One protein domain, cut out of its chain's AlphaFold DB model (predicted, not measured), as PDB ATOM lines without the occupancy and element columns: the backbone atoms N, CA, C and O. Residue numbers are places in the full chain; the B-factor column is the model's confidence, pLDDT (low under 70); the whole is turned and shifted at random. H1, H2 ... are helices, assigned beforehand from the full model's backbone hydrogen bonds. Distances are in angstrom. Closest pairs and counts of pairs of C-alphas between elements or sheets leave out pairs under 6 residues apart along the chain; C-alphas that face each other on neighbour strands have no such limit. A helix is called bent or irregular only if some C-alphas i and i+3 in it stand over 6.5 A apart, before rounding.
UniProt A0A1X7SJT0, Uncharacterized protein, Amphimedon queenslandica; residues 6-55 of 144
ATOM      1  N   ASP A   6     -20.538 -48.190 -31.646       86.94
ATOM      2  CA  ASP A   6     -20.911 -46.975 -32.370       86.94
ATOM      3  C   ASP A   6     -19.724 -46.026 -32.519       86.94
ATOM      4  O   ASP A   6     -19.486 -45.479 -33.596       86.94
ATOM      5  N   LYS A   7     -18.908 -45.892 -31.470       86.81
ATOM      6  CA  LYS A   7     -17.682 -45.085 -31.521       86.81
ATOM      7  C   LYS A   7     -16.664 -45.636 -32.517       86.81
ATOM      8  O   LYS A   7     -16.021 -44.848 -33.203       86.81
ATOM      9  N   LYS A   8     -16.527 -46.964 -32.630       91.06
ATOM     10  CA  LYS A   8     -15.676 -47.593 -33.658       91.06
ATOM     11  C   LYS A   8     -16.168 -47.236 -35.060       91.06
ATOM     12  O   LYS A   8     -15.391 -46.717 -35.852       91.06
ATOM     13  N   ARG A   9     -17.472 -47.397 -35.314       90.88
ATOM     14  CA  ARG A   9     -18.094 -47.047 -36.599       90.88
ATOM     15  C   ARG A   9     -17.882 -45.575 -36.965       90.88
ATOM     16  O   ARG A   9     -17.602 -45.268 -38.117       90.88
ATOM     17  N   LEU A  10     -18.005 -44.663 -36.001       89.62
ATOM     18  CA  LEU A  10     -17.774 -43.232 -36.225       89.62
ATOM     19  C   LEU A  10     -16.324 -42.925 -36.610       89.62
ATOM     20  O   LEU A  10     -16.096 -42.099 -37.490       89.62
ATOM     21  N   ILE A  11     -15.355 -43.590 -35.976       90.56
ATOM     22  CA  ILE A  11     -13.937 -43.451 -36.333       90.56
ATOM     23  C   ILE A  11     -13.693 -43.974 -37.746       90.56
ATOM     24  O   ILE A  11     -13.047 -43.284 -38.530       90.56
ATOM     25  N   ASP A  12     -14.239 -45.141 -38.088       93.00
ATOM     26  CA  ASP A  12     -14.078 -45.722 -39.423       93.00
ATOM     27  C   ASP A  12     -14.587 -44.758 -40.505       93.00
ATOM     28  O   ASP A  12     -13.845 -44.438 -41.433       93.00
ATOM     29  N   VAL A  13     -15.794 -44.201 -40.322       91.31
ATOM     30  CA  VAL A  13     -16.383 -43.194 -41.226       91.31
ATOM     31  C   VAL A  13     -15.528 -41.924 -41.290       91.31
ATOM     32  O   VAL A  13     -15.274 -41.392 -42.368       91.31
ATOM     33  N   ALA A  14     -15.041 -41.430 -40.150       90.00
ATOM     34  CA  ALA A  14     -14.188 -40.243 -40.091       90.00
ATOM     35  C   ALA A  14     -12.831 -40.436 -40.798       90.00
ATOM     36  O   ALA A  14     -12.246 -39.466 -41.292       90.00
ATOM     37  N   CYS A  15     -12.335 -41.675 -40.840       91.25
ATOM     38  CA  CYS A  15     -11.091 -42.067 -41.495       91.25
ATOM     39  C   CYS A  15     -11.257 -42.420 -42.981       91.25
ATOM     40  O   CYS A  15     -10.246 -42.620 -43.663       91.25
ATOM     41  N   GLU A  16     -12.484 -42.480 -43.510       94.06
ATOM     42  CA  GLU A  16     -12.708 -42.706 -44.936       94.06
ATOM     43  C   GLU A  16     -11.998 -41.640 -45.782       94.06
ATOM     44  O   GLU A  16     -11.937 -40.447 -45.455       94.06
ATOM     45  N   ARG A  17     -11.436 -42.072 -46.916       93.75
ATOM     46  CA  ARG A  17     -10.703 -41.177 -47.811       93.75
ATOM     47  C   ARG A  17     -11.636 -40.063 -48.290       93.75
ATOM     48  O   ARG A  17     -12.590 -40.314 -49.015       93.75
ATOM     49  N   GLY A  18     -11.298 -38.826 -47.939       90.81
ATOM     50  CA  GLY A  18     -12.058 -37.638 -48.330       90.81
ATOM     51  C   GLY A  18     -13.101 -37.176 -47.309       90.81
ATOM     52  O   GLY A  18     -13.592 -36.059 -47.454       90.81
ATOM     53  N   ALA A  19     -13.365 -37.931 -46.234       89.88
ATOM     54  CA  ALA A  19     -14.318 -37.537 -45.187       89.88
ATOM     55  C   ALA A  19     -13.992 -36.162 -44.570       89.88
ATOM     56  O   ALA A  19     -14.882 -35.386 -44.224       89.88
ATOM     57  N   SER A  20     -12.701 -35.824 -44.508       90.69
ATOM     58  CA  SER A  20     -12.194 -34.562 -43.955       90.69
ATOM     59  C   SER A  20     -11.779 -33.530 -45.019       90.69
ATOM     60  O   SER A  20     -11.241 -32.486 -44.666       90.69
ATOM     61  N   ALA A  21     -12.026 -33.771 -46.315       91.12
ATOM     62  CA  ALA A  21     -11.595 -32.865 -47.394       91.12
ATOM     63  C   ALA A  21     -12.219 -31.459 -47.293       91.12
ATOM     64  O   ALA A  21     -11.617 -30.469 -47.707       91.12
ATOM     65  N   TRP A  22     -13.401 -31.359 -46.686       88.38
ATOM     66  CA  TRP A  22     -14.078 -30.088 -46.436       88.38
ATOM     67  C   TRP A  22     -13.307 -29.174 -45.463       88.38
ATOM     68  O   TRP A  22     -13.406 -27.959 -45.585       88.38
ATOM     69  N   LEU A  23     -12.492 -29.728 -44.552       90.38
ATOM     70  CA  LEU A  23     -11.637 -28.945 -43.644       90.38
ATOM     71  C   LEU A  23     -10.471 -28.267 -44.371       90.38
ATOM     72  O   LEU A  23      -9.902 -27.308 -43.859       90.38
ATOM     73  N   SER A  24     -10.105 -28.777 -45.549       89.62
ATOM     74  CA  SER A  24      -9.071 -28.199 -46.410       89.62
ATOM     75  C   SER A  24      -9.635 -27.298 -47.513       89.62
ATOM     76  O   SER A  24      -8.869 -26.790 -48.330       89.62
ATOM     77  N   ALA A  25     -10.959 -27.112 -47.569       88.88
ATOM     78  CA  ALA A  25     -11.573 -26.217 -48.537       88.88
ATOM     79  C   ALA A  25     -11.173 -24.762 -48.246       88.88
ATOM     80  O   ALA A  25     -11.167 -24.325 -47.095       88.88
ATOM     81  N   LEU A  26     -10.839 -24.008 -49.297       91.81
ATOM     82  CA  LEU A  26     -10.538 -22.584 -49.165       91.81
ATOM     83  C   LEU A  26     -11.833 -21.821 -48.830       91.81
ATOM     84  O   LEU A  26     -12.797 -21.932 -49.592       91.81
ATOM     85  N   PRO A  27     -11.872 -21.033 -47.739       92.06
ATOM     86  CA  PRO A  27     -13.042 -20.246 -47.362       92.06
ATOM     87  C   PRO A  27     -13.131 -18.988 -48.239       92.06
ATOM     88  O   PRO A  27     -12.720 -17.898 -47.845       92.06
ATOM     89  N   LEU A  28     -13.598 -19.160 -49.474       93.56
ATOM     90  CA  LEU A  28     -13.745 -18.083 -50.453       93.56
ATOM     91  C   LEU A  28     -15.080 -17.359 -50.244       93.56
ATOM     92  O   LEU A  28     -16.127 -17.845 -50.679       93.56
ATOM     93  N   ALA A  29     -15.032 -16.193 -49.597       93.25
ATOM     94  CA  ALA A  29     -16.216 -15.388 -49.284       93.25
ATOM     95  C   ALA A  29     -16.990 -14.937 -50.535       93.25
ATOM     96  O   ALA A  29     -18.216 -15.003 -50.560       93.25
ATOM     97  N   ASP A  30     -16.284 -14.595 -51.619       95.06
ATOM     98  CA  ASP A  30     -16.893 -14.186 -52.897       95.06
ATOM     99  C   ASP A  30     -17.780 -15.277 -53.530       95.06
ATOM    100  O   ASP A  30     -18.601 -15.001 -54.404       95.06
ATOM    101  N   HIS A  31     -17.621 -16.530 -53.092       91.31
ATOM    102  CA  HIS A  31     -18.411 -17.678 -53.538       91.31
ATOM    103  C   HIS A  31     -19.314 -18.252 -52.436       91.31
ATOM    104  O   HIS A  31     -19.964 -19.273 -52.656       91.31
ATOM    105  N   GLY A  32     -19.360 -17.621 -51.256       88.25
ATOM    106  CA  GLY A  32     -20.121 -18.103 -50.101       88.25
ATOM    107  C   GLY A  32     -19.603 -19.429 -49.534       88.25
ATOM    108  O   GLY A  32     -20.390 -20.237 -49.043       88.25
ATOM    109  N   PHE A  33     -18.297 -19.698 -49.656       89.06
ATOM    110  CA  PHE A  33     -17.659 -20.898 -49.094       89.06
ATOM    111  C   PHE A  33     -17.083 -20.673 -47.693       89.06
ATOM    112  O   PHE A  33     -16.599 -21.615 -47.063       89.06
ATOM    113  N   ASP A  34     -17.105 -19.440 -47.196       91.88
ATOM    114  CA  ASP A  34     -16.773 -19.138 -45.817       91.88
ATOM    115  C   ASP A  34     -17.930 -19.507 -44.879       91.88
ATOM    116  O   ASP A  34     -19.113 -19.415 -45.203       91.88
ATOM    117  N   LEU A  35     -17.577 -19.970 -43.683       91.12
ATOM    118  CA  LEU A  35     -18.535 -20.278 -42.632       91.12
ATOM    119  C   LEU A  35     -18.310 -19.322 -41.470       91.12
ATOM    120  O   LEU A  35     -17.174 -19.092 -41.045       91.12
ATOM    121  N   HIS A  36     -19.402 -18.837 -40.883       93.00
ATOM    122  CA  HIS A  36     -19.332 -18.175 -39.590       93.00
ATOM    123  C   HIS A  36     -18.711 -19.120 -38.542       93.00
ATOM    124  O   HIS A  36     -18.893 -20.341 -38.587       93.00
ATOM    125  N   LYS A  37     -18.017 -18.552 -37.547       92.50
ATOM    126  CA  LYS A  37     -17.331 -19.294 -36.475       92.50
ATOM    127  C   LYS A  37     -18.212 -20.368 -35.826       92.50
ATOM    128  O   LYS A  37     -17.722 -21.460 -35.552       92.50
ATOM    129  N   GLY A  38     -19.480 -20.047 -35.557       93.56
ATOM    130  CA  GLY A  38     -20.456 -20.990 -34.997       93.56
ATOM    131  C   GLY A  38     -20.745 -22.140 -35.961       93.56
ATOM    132  O   GLY A  38     -20.483 -23.289 -35.636       93.56
ATOM    133  N   SER A  39     -21.128 -21.819 -37.198       91.88
ATOM    134  CA  SER A  39     -21.448 -22.804 -38.237       91.88
ATOM    135  C   SER A  39     -20.293 -23.760 -38.537       91.88
ATOM    136  O   SER A  39     -20.527 -24.945 -38.767       91.88
ATOM    137  N   PHE A  40     -19.045 -23.279 -38.506       93.00
ATOM    138  CA  PHE A  40     -17.876 -24.146 -38.640       93.00
ATOM    139  C   PHE A  40     -17.766 -25.128 -37.467       93.00
ATOM    140  O   PHE A  40     -17.641 -26.331 -37.692       93.00
ATOM    141  N   ARG A  41     -17.859 -24.640 -36.220       94.25
ATOM    142  CA  ARG A  41     -17.817 -25.487 -35.012       94.25
ATOM    143  C   ARG A  41     -18.932 -26.526 -35.020       94.25
ATOM    144  O   ARG A  41     -18.652 -27.705 -34.819       94.25
ATOM    145  N   ASP A  42     -20.152 -26.105 -35.329       93.19
ATOM    146  CA  ASP A  42     -21.308 -26.994 -35.377       93.19
ATOM    147  C   ASP A  42     -21.148 -28.045 -36.475       93.19
ATOM    148  O   ASP A  42     -21.399 -29.226 -36.248       93.19
ATOM    149  N   SER A  43     -20.631 -27.656 -37.646       92.00
ATOM    150  CA  SER A  43     -20.357 -28.584 -38.749       92.00
ATOM    151  C   SER A  43     -19.323 -29.650 -38.385       92.00
ATOM    152  O   SER A  43     -19.484 -30.804 -38.789       92.00
ATOM    153  N   VAL A  44     -18.280 -29.282 -37.626       92.62
ATOM    154  CA  VAL A  44     -17.303 -30.239 -37.081       92.62
ATOM    155  C   VAL A  44     -18.005 -31.185 -36.113       92.62
ATOM    156  O   VAL A  44     -17.923 -32.400 -36.287       92.62
ATOM    157  N   CYS A  45     -18.739 -30.651 -35.134       92.94
ATOM    158  CA  CYS A  45     -19.423 -31.478 -34.147       92.94
ATOM    159  C   CYS A  45     -20.415 -32.451 -34.792       92.94
ATOM    160  O   CYS A  45     -20.399 -33.632 -34.471       92.94
ATOM    161  N   ILE A  46     -21.217 -32.000 -35.757       91.38
ATOM    162  CA  ILE A  46     -22.174 -32.853 -36.469       91.38
ATOM    163  C   ILE A  46     -21.454 -33.977 -37.224       91.38
ATOM    164  O   ILE A  46     -21.836 -35.138 -37.096       91.38
ATOM    165  N   ARG A  47     -20.393 -33.662 -37.983       89.56
ATOM    166  CA  ARG A  47     -19.685 -34.653 -38.816       89.56
ATOM    167  C   ARG A  47     -18.937 -35.711 -38.018       89.56
ATOM    168  O   ARG A  47     -18.881 -36.853 -38.459       89.56
ATOM    169  N   TYR A  48     -18.387 -35.350 -36.863       88.81
ATOM    170  CA  TYR A  48     -17.686 -36.294 -35.986       88.81
ATOM    171  C   TYR A  48     -18.555 -36.787 -34.818       88.81
ATOM    172  O   TYR A  48     -18.044 -37.423 -33.896       88.81
ATOM    173  N   CYS A  49     -19.863 -36.504 -34.856       88.38
ATOM    174  CA  CYS A  49     -20.838 -36.828 -33.812       88.38
ATOM    175  C   CYS A  49     -20.385 -36.414 -32.400       88.38
ATOM    176  O   CYS A  49     -20.565 -37.140 -31.421       88.38
ATOM    177  N   TRP A  50     -19.775 -35.236 -32.293       90.31
ATOM    178  CA  TRP A  50     -19.482 -34.595 -31.018       90.31
ATOM    179  C   TRP A  50     -20.694 -33.812 -30.518       90.31
ATOM    180  O   TRP A  50     -21.574 -33.417 -31.282       90.31
ATOM    181  N   GLN A  51     -20.728 -33.580 -29.207       89.00
ATOM    182  CA  GLN A  51     -21.797 -32.819 -28.570       89.00
ATOM    183  C   GLN A  51     -21.768 -31.359 -29.033       89.00
ATOM    184  O   GLN A  51     -20.729 -30.696 -28.980       89.00
ATOM    185  N   LEU A  52     -22.922 -30.862 -29.469       92.44
ATOM    186  CA  LEU A  52     -23.132 -29.447 -29.753       92.44
ATOM    187  C   LEU A  52     -23.431 -28.723 -28.435       92.44
ATOM    188  O   LEU A  52     -24.176 -29.240 -27.606       92.44
ATOM    189  N   GLN A  53     -22.823 -27.556 -28.218       87.44
ATOM    190  CA  GLN A  53     -22.881 -26.886 -26.910       87.44
ATOM    191  C   GLN A  53     -24.170 -26.092 -26.691       87.44
ATOM    192  O   GLN A  53     -24.677 -26.068 -25.574       87.44
ATOM    193  N   ASP A  54     -24.715 -25.500 -27.752       85.94
ATOM    194  CA  ASP A  54     -25.778 -24.497 -27.654       85.94
ATOM    195  C   ASP A  54     -27.097 -24.973 -28.298       85.94
ATOM    196  O   ASP A  54     -27.804 -24.196 -28.939       85.94
ATOM    197  N   LEU A  55     -27.436 -26.265 -28.161       88.44
ATOM    198  CA  LEU A  55     -28.733 -26.768 -28.632       88.44
ATOM    199  C   LEU A  55     -29.864 -26.372 -27.680       88.44
ATOM    200  O   LEU A  55     -29.697 -26.468 -26.460       88.44
TER     201      LEU A  55
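Overview. This is residues 6 to 55 of the 144 residues of an uncharacterized protein of Amphimedon queenslandica (UniProt A0A1X7SJT0). The chain makes a flat, open loop with no helix packed on another: H1 and then the short H2 run out along one side, a long link without a named element turns round at the far end, and H3 comes back along the other side, so that its last residues come near the end of H1. After H3, residues 48 to 55 fold back on the side of H3 away from H2. The printed part has 50 residues with three named helices, in the order H1, H2, H3, and no named strand; the class is all helix. The whole is loose, with a radius of gyration of the C-alphas of 12.6 A, and the C-alphas span 38 by 30 by 9 A.

Arrangement. H1, residues 6 to 15, touches no helix. H2, residues 21 to 24, follows it after a tight link of 5 residues, and the two are apart. H3, residues 37 to 47, follows H2 after a long link of 12 residues, and these two are apart as well. H1 and H3 are close but not clearly touching, with 1 pair of C-alphas within 8 A: the closest, those of Ala 14 and Arg 47, are 7.9 A apart. The centres of H1 and H3 are 17.8 A apart. Their lines stand at a steep tilt of 65 degrees, and they run opposite ways. In H1 and H3 every O i to N i+4 pair is within hydrogen-bond range; H2 is too short for such a pair, and its one O i to N i+3 pair is within range.

Along the chain. H1 begins at C-alpha 6, at (-20.911, -46.975, -32.370), and is 14.3 A long from its first C-alpha to C-alpha 15. H2 runs from Ala 21, with its C-alpha at (-11.595, -32.865, -47.394), to Ser 24. H3, the longest helix with 11 residues, measures 15.7 A from C-alpha 37 to C-alpha 47, which is at (-19.685, -34.653, -38.816). No helix is bent or irregular.

Size, cuts and confidence. The outline is flat. The two C-alphas farthest apart, those of Asp 6 and Asp 30, are 38.9 A apart, and the first and last printed C-alphas, of Asp 6 and Leu 55, are 22.0 A apart. Residues 25 to 36, the long link between H2 and H3, hold no named element; their C-alphas lie 11 to 21 A from the mean of all C-alphas. The printed part has no cut. The mean pLDDT of the printed part is 90.9, and no printed residue is under 70.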